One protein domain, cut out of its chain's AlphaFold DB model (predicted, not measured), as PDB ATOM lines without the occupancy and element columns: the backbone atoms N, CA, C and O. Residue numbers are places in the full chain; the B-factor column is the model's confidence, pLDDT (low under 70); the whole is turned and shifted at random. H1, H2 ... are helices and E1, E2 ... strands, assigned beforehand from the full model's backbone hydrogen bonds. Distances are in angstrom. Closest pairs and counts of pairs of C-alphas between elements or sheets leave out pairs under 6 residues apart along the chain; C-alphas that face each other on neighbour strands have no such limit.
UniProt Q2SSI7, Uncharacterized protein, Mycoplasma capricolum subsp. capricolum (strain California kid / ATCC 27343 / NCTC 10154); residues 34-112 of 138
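What this domain is: This is residues 34 to 112 of the 138 residues of an uncharacterized protein of Mycoplasma capricolum subsp. capricolum (strain California kid / ATCC 27343 / NCTC 10154) (UniProt Q2SSI7). A small three-stranded sheet lies in the middle of a rod, with the long helix H3 running out to one end, H2 at the other, and short H1 packed on H3. The printed part has 79 residues, with three named helices and three strands in the order H1 E1 H2 E2 E3 H3, mixed in class; the sheet, E1 E2 E3, is antiparallel. It is loose, with a radius of gyration of the C-alphas of 14.7 A and spans of 49 by 22 by 21 A.

How they stand to each other: H1, residues 34 to 39, touches residues 97 to 101 alone of H3, residues 90 to 112, about perpendicular at 73 degrees; the closest C-alphas are Leu 38 and Phe 101, 7.2 A. E1, residues 46 to 50, is antiparallel to E2, residues 75 to 79, with N 47 and O 78 at 2.8 A. H2, residues 57 to 66, is not on the sheet. E2 and E3, residues 85 to 88, form a hairpin, with N 77 and O 86 at 2.8 A. H3 only grazes the sheet, with residues 90 to 96. Every O i to N i+4 pair is within hydrogen-bond range in H2 and H3, 1 of 2 in H1.

Where its parts are: H1 begins at C-alpha 34 (-0.740, -5.086, 28.758). H2 is 14.5 A long; H3, 33.0 A, ends at C-alpha 112 (15.014, -18.222, 28.976).

The domain as a whole: The printed part has no cut and no long link; pLDDT is under 70 at residues 34 to 44.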
ATOM      1  N   ASP A  34      -1.810  -5.575  27.874       51.34
ATOM      2  CA  ASP A  34      -0.740  -5.086  28.758       51.34
ATOM      3  C   ASP A  34       0.062  -3.924  28.140       51.34
ATOM      4  O   ASP A  34       1.011  -3.434  28.753       51.34
ATOM      5  N   ILE A  35      -0.314  -3.425  26.955       48.00
ATOM      6  CA  ILE A  35       0.290  -2.215  26.358       48.00
ATOM      7  C   ILE A  35       0.130  -0.999  27.282       48.00
ATOM      8  O   ILE A  35       1.033  -0.168  27.376       48.00
ATOM      9  N   GLU A  36      -0.967  -0.925  28.037       48.00
ATOM     10  CA  GLU A  36      -1.144   0.093  29.081       48.00
ATOM     11  C   GLU A  36      -0.147  -0.098  30.242       48.00
ATOM     12  O   GLU A  36       0.401   0.881  30.747       48.00
ATOM     13  N   ASN A  37       0.203  -1.344  30.581       45.56
ATOM     14  CA  ASN A  37       1.218  -1.676  31.589       45.56
ATOM     15  C   ASN A  37       2.661  -1.435  31.098       45.56
ATOM     16  O   ASN A  37       3.568  -1.274  31.916       45.56
ATOM     17  N   LEU A  38       2.896  -1.332  29.784       49.34
ATOM     18  CA  LEU A  38       4.186  -0.890  29.234       49.34
ATOM     19  C   LEU A  38       4.464   0.594  29.498       49.34
ATOM     20  O   LEU A  38       5.620   0.993  29.648       49.34
ATOM     21  N   ILE A  39       3.418   1.417  29.593       49.06
ATOM     22  CA  ILE A  39       3.552   2.835  29.956       49.06
ATOM     23  C   ILE A  39       3.977   2.972  31.430       49.06
ATOM     24  O   ILE A  39       4.659   3.932  31.790       49.06
ATOM     25  N   GLU A  40       3.663   1.982  32.273       46.50
ATOM     26  CA  GLU A  40       4.062   1.938  33.683       46.50
ATOM     27  C   GLU A  40       5.495   1.438  33.928       46.50
ATOM     28  O   GLU A  40       5.886   1.281  35.086       46.50
ATOM     29  N   TYR A  41       6.331   1.224  32.900       53.72
ATOM     30  CA  TYR A  41       7.710   0.783  33.131       53.72
ATOM     31  C   TYR A  41       8.555   1.864  33.836       53.72
ATOM     32  O   TYR A  41       8.954   2.860  33.219       53.72
ATOM     33  N   PRO A  42       8.966   1.660  35.106       46.75
ATOM     34  CA  PRO A  42       9.664   2.691  35.880       46.75
ATOM     35  C   PRO A  42      11.092   2.973  35.377       46.75
ATOM     36  O   PRO A  42      11.693   3.987  35.740       46.75
ATOM     37  N   GLN A  43      11.641   2.082  34.544       52.28
ATOM     38  CA  GLN A  43      13.041   2.073  34.102       52.28
ATOM     39  C   GLN A  43      13.292   2.768  32.760       52.28
ATOM     40  O   GLN A  43      14.448   2.894  32.355       52.28
ATOM     41  N   LEU A  44      12.249   3.247  32.076       64.56
ATOM     42  CA  LEU A  44      12.454   3.988  30.837       64.56
ATOM     43  C   LEU A  44      13.251   5.264  31.132       64.56
ATOM     44  O   LEU A  44      12.965   6.001  32.086       64.56
ATOM     45  N   VAL A  45      14.262   5.529  30.298       76.88
ATOM     46  CA  VAL A  45      15.117   6.732  30.375       76.88
ATOM     47  C   VAL A  45      14.358   8.016  30.034       76.88
ATOM     48  O   VAL A  45      14.935   9.104  30.033       76.88
ATOM     49  N   TYR A  46      13.065   7.899  29.748       79.94
ATOM     50  CA  TYR A  46      12.174   8.978  29.386       79.94
ATOM     51  C   TYR A  46      10.786   8.790  30.026       79.94
ATOM     52  O   TYR A  46      10.457   7.722  30.537       79.94
ATOM     53  N   GLU A  47       9.986   9.854  30.027       80.62
ATOM     54  CA  GLU A  47       8.564   9.860  30.389       80.62
ATOM     55  C   GLU A  47       7.750  10.342  29.192       80.62
ATOM     56  O   GLU A  47       8.160  11.293  28.525       80.62
ATOM     57  N   ILE A  48       6.590   9.733  28.944       82.00
ATOM     58  CA  ILE A  48       5.637  10.207  27.937       82.00
ATOM     59  C   ILE A  48       4.463  10.872  28.648       82.00
ATOM     60  O   ILE A  48       3.907  10.325  29.598       82.00
ATOM     61  N   LYS A  49       4.103  12.078  28.206       82.00
ATOM     62  CA  LYS A  49       3.023  12.882  28.777       82.00
ATOM     63  C   LYS A  49       2.094  13.354  27.680       82.00
ATOM     64  O   LYS A  49       2.544  13.864  26.657       82.00
ATOM     65  N   ASP A  50       0.803  13.223  27.928       82.00
ATOM     66  CA  ASP A  50      -0.222  13.830  27.093       82.00
ATOM     67  C   ASP A  50      -0.126  15.364  27.194       82.00
ATOM     68  O   ASP A  50      -0.045  15.931  28.292       82.00
ATOM     69  N   LEU A  51      -0.091  16.039  26.045       82.50
ATOM     70  CA  LEU A  51      -0.016  17.496  25.967       82.50
ATOM     71  C   LEU A  51      -1.246  18.187  26.561       82.50
ATOM     72  O   LEU A  51      -1.106  19.252  27.169       82.50
ATOM     73  N   TRP A  52      -2.425  17.588  26.420       79.31
ATOM     74  CA  TRP A  52      -3.703  18.137  26.874       79.31
ATOM     75  C   TRP A  52      -3.801  18.196  28.401       79.31
ATOM     76  O   TRP A  52      -4.530  19.020  28.951       79.31
ATOM     77  N   ASN A  53      -2.996  17.393  29.102       80.19
ATOM     78  CA  ASN A  53      -2.934  17.386  30.563       80.19
ATOM     79  C   ASN A  53      -2.161  18.582  31.149       80.19
ATOM     80  O   ASN A  53      -2.169  18.798  32.365       80.19
ATOM     81  N   TYR A  54      -1.488  19.388  30.324       82.00
ATOM     82  CA  TYR A  54      -0.773  20.568  30.798       82.00
ATOM     83  C   TYR A  54      -1.711  21.764  30.974       82.00
ATOM     84  O   TYR A  54      -2.334  22.243  30.031       82.00
ATOM     85  N   LYS A  55      -1.694  22.357  32.176       81.56
ATOM     86  CA  LYS A  55      -2.487  23.554  32.526       81.56
ATOM     87  C   LYS A  55      -2.326  24.727  31.545       81.56
ATOM     88  O   LYS A  55      -3.240  25.526  31.402       81.56
ATOM     89  N   ASN A  56      -1.162  24.846  30.905       86.25
ATOM     90  CA  ASN A  56      -0.845  25.910  29.949       86.25
ATOM     91  C   ASN A  56      -0.578  25.348  28.541       86.25
ATOM     92  O   ASN A  56       0.389  25.758  27.898       86.25
ATOM     93  N   TYR A  57      -1.392  24.394  28.081       81.06
ATOM     94  CA  TYR A  57      -1.279  23.780  26.753       81.06
ATOM     95  C   TYR A  57      -1.150  24.810  25.610       81.06
ATOM     96  O   TYR A  57      -0.306  24.652  24.732       81.06
ATOM     97  N   GLU A  58      -1.868  25.934  25.679       83.94
ATOM     98  CA  GLU A  58      -1.796  27.013  24.679       83.94
ATOM     99  C   GLU A  58      -0.371  27.559  24.473       83.94
ATOM    100  O   GLU A  58       0.046  27.821  23.348       83.94
ATOM    101  N   LYS A  59       0.429  27.662  25.544       87.75
ATOM    102  CA  LYS A  59       1.830  28.107  25.443       87.75
ATOM    103  C   LYS A  59       2.720  27.072  24.759       87.75
ATOM    104  O   LYS A  59       3.710  27.428  24.125       87.75
ATOM    105  N   LEU A  60       2.390  25.789  24.896       84.25
ATOM    106  CA  LEU A  60       3.092  24.712  24.201       84.25
ATOM    107  C   LEU A  60       2.740  24.724  22.708       84.25
ATOM    108  O   LEU A  60       3.628  24.526  21.885       84.25
ATOM    109  N   GLU A  61       1.496  25.049  22.349       82.38
ATOM    110  CA  GLU A  61       1.093  25.284  20.955       82.38
ATOM    111  C   GLU A  61       1.807  26.487  20.324       82.38
ATOM    112  O   GLU A  61       2.284  26.416  19.189       82.38
ATOM    113  N   GLU A  62       1.954  27.592  21.057       87.00
ATOM    114  CA  GLU A  62       2.756  28.734  20.600       87.00
ATOM    115  C   GLU A  62       4.218  28.347  20.353       87.00
ATOM    116  O   GLU A  62       4.798  28.725  19.330       87.00
ATOM    117  N   LEU A  63       4.806  27.553  21.252       87.44
ATOM    118  CA  LEU A  63       6.170  27.057  21.099       87.44
ATOM    119  C   LEU A  63       6.316  26.179  19.847       87.44
ATOM    120  O   LEU A  63       7.279  26.352  19.102       87.44
ATOM    121  N   LYS A  64       5.354  25.287  19.564       84.56
ATOM    122  CA  LYS A  64       5.354  24.478  18.330       84.56
ATOM    123  C   LYS A  64       5.391  25.360  17.079       84.56
ATOM    124  O   LYS A  64       6.188  25.109  16.175       84.56
ATOM    125  N   LYS A  65       4.595  26.437  17.060       85.75
ATOM    126  CA  LYS A  65       4.572  27.412  15.953       85.75
ATOM    127  C   LYS A  65       5.901  28.152  15.805       85.75
ATOM    128  O   LYS A  65       6.389  28.307  14.689       85.75
ATOM    129  N   GLN A  66       6.514  28.582  16.911       88.75
ATOM    130  CA  GLN A  66       7.832  29.234  16.892       88.75
ATOM    131  C   GLN A  66       8.926  28.303  16.364       88.75
ATOM    132  O   GLN A  66       9.807  28.735  15.618       88.75
ATOM    133  N   LEU A  67       8.844  27.020  16.719       86.75
ATOM    134  CA  LEU A  67       9.749  25.972  16.256       86.75
ATOM    135  C   LEU A  67       9.462  25.510  14.819       86.75
ATOM    136  O   LEU A  67      10.220  24.690  14.307       86.75
ATOM    137  N   LYS A  68       8.423  26.053  14.163       86.25
ATOM    138  CA  LYS A  68       7.986  25.674  12.808       86.25
ATOM    139  C   LYS A  68       7.776  24.166  12.677       86.25
ATOM    140  O   LYS A  68       8.282  23.535  11.754       86.25
ATOM    141  N   LEU A  69       7.112  23.581  13.670       83.56
ATOM    142  CA  LEU A  69       6.757  22.174  13.628       83.56
ATOM    143  C   LEU A  69       5.421  22.031  12.890       83.56
ATOM    144  O   LEU A  69       4.415  22.589  13.321       83.56
ATOM    145  N   ASP A  70       5.426  21.284  11.788       74.62
ATOM    146  CA  ASP A  70       4.317  21.243  10.823       74.62
ATOM    147  C   ASP A  70       3.285  20.130  11.105       74.62
ATOM    148  O   ASP A  70       2.362  19.910  10.320       74.62
ATOM    149  N   HIS A  71       3.435  19.402  12.215       73.38
ATOM    150  CA  HIS A  71       2.580  18.268  12.576       73.38
ATOM    151  C   HIS A  71       1.711  18.552  13.806       73.38
ATOM    152  O   HIS A  71       2.072  19.340  14.681       73.38
ATOM    153  N   ASN A  72       0.573  17.856  13.891       80.19
ATOM    154  CA  ASN A  72      -0.225  17.797  15.111       80.19
ATOM    155  C   ASN A  72       0.447  16.822  16.078       80.19
ATOM    156  O   ASN A  72       0.400  15.609  15.890       80.19
ATOM    157  N   PHE A  73       1.131  17.375  17.073       85.44
ATOM    158  CA  PHE A  73       1.722  16.598  18.157       85.44
ATOM    159  C   PHE A  73       0.743  16.537  19.320       85.44
ATOM    160  O   PHE A  73       0.292  17.591  19.773       85.44
ATOM    161  N   ASP A  74       0.503  15.338  19.831       82.31
ATOM    162  CA  ASP A  74      -0.427  15.066  20.931       82.31
ATOM    163  C   ASP A  74       0.307  14.668  22.220       82.31
ATOM    164  O   ASP A  74      -0.236  14.776  23.319       82.31
ATOM    165  N   TYR A  75       1.589  14.300  22.110       85.81
ATOM    166  CA  TYR A  75       2.391  13.848  23.242       85.81
ATOM    167  C   TYR A  75       3.721  14.597  23.368       85.81
ATOM    168  O   TYR A  75       4.252  15.189  22.422       85.81
ATOM    169  N   LEU A  76       4.275  14.548  24.573       87.56
ATOM    170  CA  LEU A  76       5.611  15.004  24.925       87.56
ATOM    171  C   LEU A  76       6.407  13.834  25.486       87.56
ATOM    172  O   LEU A  76       5.978  13.193  26.439       87.56
ATOM    173  N   LEU A  77       7.599  13.616  24.946       87.81
ATOM    174  CA  LEU A  77       8.603  12.747  25.540       87.81
ATOM    175  C   LEU A  77       9.624  13.600  26.280       87.81
ATOM    176  O   LEU A  77      10.179  14.530  25.699       87.81
ATOM    177  N   VAL A  78       9.882  13.278  27.543       86.06
ATOM    178  CA  VAL A  78      10.845  13.969  28.407       86.06
ATOM    179  C   VAL A  78      11.937  12.989  28.814       86.06
ATOM    180  O   VAL A  78      11.676  12.044  29.548       86.06
ATOM    181  N   GLU A  79      13.166  13.206  28.357       84.12
ATOM    182  CA  GLU A  79      14.329  12.402  28.741       84.12
ATOM    183  C   GLU A  79      14.733  12.716  30.194       84.12
ATOM    184  O   GLU A  79      15.095  13.847  30.523       84.12
ATOM    185  N   LYS A  80      14.721  11.706  31.072       83.62
ATOM    186  CA  LYS A  80      15.028  11.856  32.507       83.62
ATOM    187  C   LYS A  80      16.489  12.241  32.762       83.62
ATOM    188  O   LYS A  80      16.789  12.910  33.745       83.62
ATOM    189  N   SER A  81      17.405  11.821  31.889       82.81
ATOM    190  CA  SER A  81      18.856  11.979  32.082       82.81
ATOM    191  C   SER A  81      19.365  13.406  31.864       82.81
ATOM    192  O   SER A  81      20.339  13.816  32.487       82.81
ATOM    193  N   ASN A  82      18.729  14.160  30.967       81.94
ATOM    194  CA  ASN A  82      19.188  15.484  30.540       81.94
ATOM    195  C   ASN A  82      18.058  16.529  30.506       81.94
ATOM    196  O   ASN A  82      18.287  17.663  30.086       81.94
ATOM    197  N   ASN A  83      16.855  16.143  30.944       79.50
ATOM    198  CA  ASN A  83      15.653  16.968  30.995       79.50
ATOM    199  C   ASN A  83      15.292  17.622  29.648       79.50
ATOM    200  O   ASN A  83      14.745  18.726  29.600       79.50
ATOM    201  N   ARG A  84      15.639  16.967  28.532       85.06
ATOM    202  CA  ARG A  84      15.273  17.416  27.187       85.06
ATOM    203  C   ARG A  84      13.907  16.864  26.820       85.06
ATOM    204  O   ARG A  84      13.574  15.736  27.167       85.06
ATOM    205  N   MET A  85      13.142  17.655  26.076       87.12
ATOM    206  CA  MET A  85      11.815  17.261  25.618       87.12
ATOM    207  C   MET A  85      11.730  17.183  24.095       87.12
ATOM    208  O   MET A  85      12.406  17.936  23.388       87.12
ATOM    209  N   LYS A  86      10.873  16.291  23.604       88.94
ATOM    210  CA  LYS A  86      10.500  16.158  22.195       88.94
ATOM    211  C   LYS A  86       8.986  16.090  22.077       88.94
ATOM    212  O   LYS A  86       8.329  15.448  22.890       88.94
ATOM    213  N   PHE A  87       8.449  16.743  21.057       88.88
ATOM    214  CA  PHE A  87       7.052  16.588  20.679       88.88
ATOM    215  C   PHE A  87       6.890  15.310  19.861       88.88
ATOM    216  O   PHE A  87       7.722  15.034  18.999       88.88
ATOM    217  N   LEU A  88       5.831  14.554  20.139       86.25
ATOM    218  CA  LEU A  88       5.525  13.291  19.482       86.25
ATOM    219  C   LEU A  88       4.106  13.310  18.907       86.25
ATOM    220  O   LEU A  88       3.169  13.826  19.522       86.25
ATOM    221  N   THR A  89       3.965  12.739  17.719       85.94
ATOM    222  CA  THR A  89       2.669  12.356  17.154       85.94
ATOM    223  C   THR A  89       2.226  11.009  17.732       85.94
ATOM    224  O   THR A  89       3.032  10.278  18.317       85.94
ATOM    225  N   SER A  90       0.964  10.625  17.530       76.81
ATOM    226  CA  SER A  90       0.477   9.288  17.911       76.81
ATOM    227  C   SER A  90       1.243   8.153  17.224       76.81
ATOM    228  O   SER A  90       1.454   7.102  17.823       76.81
ATOM    229  N   ASN A  91       1.717   8.368  15.991       78.88
ATOM    230  CA  ASN A  91       2.537   7.384  15.282       78.88
ATOM    231  C   ASN A  91       3.923   7.229  15.918       78.88
ATOM    232  O   ASN A  91       4.422   6.108  16.027       78.88
ATOM    233  N   ASP A  92       4.539   8.334  16.351       81.62
ATOM    234  CA  ASP A  92       5.832   8.284  17.038       81.62
ATOM    235  C   ASP A  92       5.701   7.551  18.375       81.62
ATOM    236  O   ASP A  92       6.514   6.679  18.675       81.62
ATOM    237  N   LEU A  93       4.645   7.862  19.140       79.19
ATOM    238  CA  LEU A  93       4.304   7.156  20.374       79.19
ATOM    239  C   LEU A  93       4.191   5.651  20.122       79.19
ATOM    240  O   LEU A  93       4.893   4.872  20.756       79.19
ATOM    241  N   HIS A  94       3.363   5.252  19.157       71.44
ATOM    242  CA  HIS A  94       3.151   3.846  18.833       71.44
ATOM    243  C   HIS A  94       4.455   3.137  18.447       71.44
ATOM    244  O   HIS A  94       4.739   2.043  18.930       71.44
ATOM    245  N   THR A  95       5.279   3.785  17.622       75.88
ATOM    246  CA  THR A  95       6.570   3.239  17.184       75.88
ATOM    247  C   THR A  95       7.517   3.026  18.361       75.88
ATOM    248  O   THR A  95       8.148   1.975  18.460       75.88
ATOM    249  N   ILE A  96       7.611   4.007  19.260       76.38
ATOM    250  CA  ILE A  96       8.454   3.934  20.457       76.38
ATOM    251  C   ILE A  96       7.966   2.817  21.385       76.38
ATOM    252  O   ILE A  96       8.757   1.960  21.774       76.38
ATOM    253  N   THR A  97       6.667   2.781  21.687       72.69
ATOM    254  CA  THR A  97       6.076   1.762  22.564       72.69
ATOM    255  C   THR A  97       6.276   0.350  22.010       72.69
ATOM    256  O   THR A  97       6.642  -0.552  22.761       72.69
ATOM    257  N   LEU A  98       6.103   0.150  20.697       71.88
ATOM    258  CA  LEU A  98       6.371  -1.138  20.053       71.88
ATOM    259  C   LEU A  98       7.846  -1.531  20.134       71.88
ATOM    260  O   LEU A  98       8.157  -2.680  20.444       71.88
ATOM    261  N   ALA A  99       8.761  -0.602  19.847       75.88
ATOM    262  CA  ALA A  99      10.192  -0.883  19.889       75.88
ATOM    263  C   ALA A  99      10.636  -1.339  21.288       75.88
ATOM    264  O   ALA A  99      11.349  -2.339  21.411       75.88
ATOM    265  N   ASP A 100      10.164  -0.657  22.331       74.31
ATOM    266  CA  ASP A 100      10.478  -1.007  23.716       74.31
ATOM    267  C   ASP A 100       9.847  -2.340  24.132       74.31
ATOM    268  O   ASP A 100      10.502  -3.150  24.792       74.31
ATOM    269  N   PHE A 101       8.620  -2.621  23.680       71.81
ATOM    270  CA  PHE A 101       7.994  -3.925  23.881       71.81
ATOM    271  C   PHE A 101       8.834  -5.060  23.287       71.81
ATOM    272  O   PHE A 101       9.163  -6.022  23.984       71.81
ATOM    273  N   TYR A 102       9.236  -4.940  22.019       73.06
ATOM    274  CA  TYR A 102      10.052  -5.959  21.362       73.06
ATOM    275  C   TYR A 102      11.422  -6.124  22.016       73.06
ATOM    276  O   TYR A 102      11.903  -7.250  22.151       73.06
ATOM    277  N   ALA A 103      12.054  -5.028  22.444       77.12
ATOM    278  CA  ALA A 103      13.318  -5.093  23.167       77.12
ATOM    279  C   ALA A 103      13.171  -5.887  24.473       77.12
ATOM    280  O   ALA A 103      14.011  -6.739  24.772       77.12
ATOM    281  N   LYS A 104      12.080  -5.664  25.218       72.44
ATOM    282  CA  LYS A 104      11.817  -6.399  26.455       72.44
ATOM    283  C   LYS A 104      11.527  -7.872  26.199       72.44
ATOM    284  O   LYS A 104      12.065  -8.734  26.889       72.44
ATOM    285  N   LEU A 105      10.724  -8.157  25.179       72.75
ATOM    286  CA  LEU A 105      10.438  -9.522  24.762       72.75
ATOM    287  C   LEU A 105      11.732 -10.275  24.428       72.75
ATOM    288  O   LEU A 105      11.946 -11.396  24.888       72.75
ATOM    289  N   ALA A 106      12.633  -9.633  23.683       75.12
ATOM    290  CA  ALA A 106      13.933 -10.197  23.353       75.12
ATOM    291  C   ALA A 106      14.790 -10.472  24.601       75.12
ATOM    292  O   ALA A 106      15.436 -11.517  24.669       75.12
ATOM    293  N   GLU A 107      14.780  -9.579  25.596       79.38
ATOM    294  CA  GLU A 107      15.460  -9.796  26.878       79.38
ATOM    295  C   GLU A 107      14.907 -11.033  27.606       79.38
ATOM    296  O   GLU A 107      15.678 -11.922  27.970       79.38
ATOM    297  N   GLU A 108      13.581 -11.153  27.735       75.50
ATOM    298  CA  GLU A 108      12.933 -12.304  28.380       75.50
ATOM    299  C   GLU A 108      13.278 -13.628  27.678       75.50
ATOM    300  O   GLU A 108      13.607 -14.629  28.326       75.50
ATOM    301  N   PHE A 109      13.244 -13.657  26.342       77.50
ATOM    302  CA  PHE A 109      13.633 -14.846  25.580       77.50
ATOM    303  C   PHE A 109      15.122 -15.166  25.716       77.50
ATOM    304  O   PHE A 109      15.494 -16.339  25.804       77.50
ATOM    305  N   GLN A 110      15.983 -14.152  25.781       77.88
ATOM    306  CA  GLN A 110      17.411 -14.351  25.980       77.88
ATOM    307  C   GLN A 110      17.711 -14.921  27.374       77.88
ATOM    308  O   GLN A 110      18.551 -15.815  27.496       77.88
ATOM    309  N   GLU A 111      17.005 -14.480  28.416       78.62
ATOM    310  CA  GLU A 111      17.098 -15.068  29.758       78.62
ATOM    311  C   GLU A 111      16.637 -16.529  29.774       78.62
ATOM    312  O   GLU A 111      17.341 -17.392  30.311       78.62
ATOM    313  N   LYS A 112      15.498 -16.839  29.132       78.00
ATOM    314  CA  LYS A 112      15.014 -18.222  28.976       78.00
ATOM    315  C   LYS A 112      16.042 -19.093  28.254       78.00
ATOM    316  O   LYS A 112      16.368 -20.174  28.741       78.00
TER     317      LYS A 112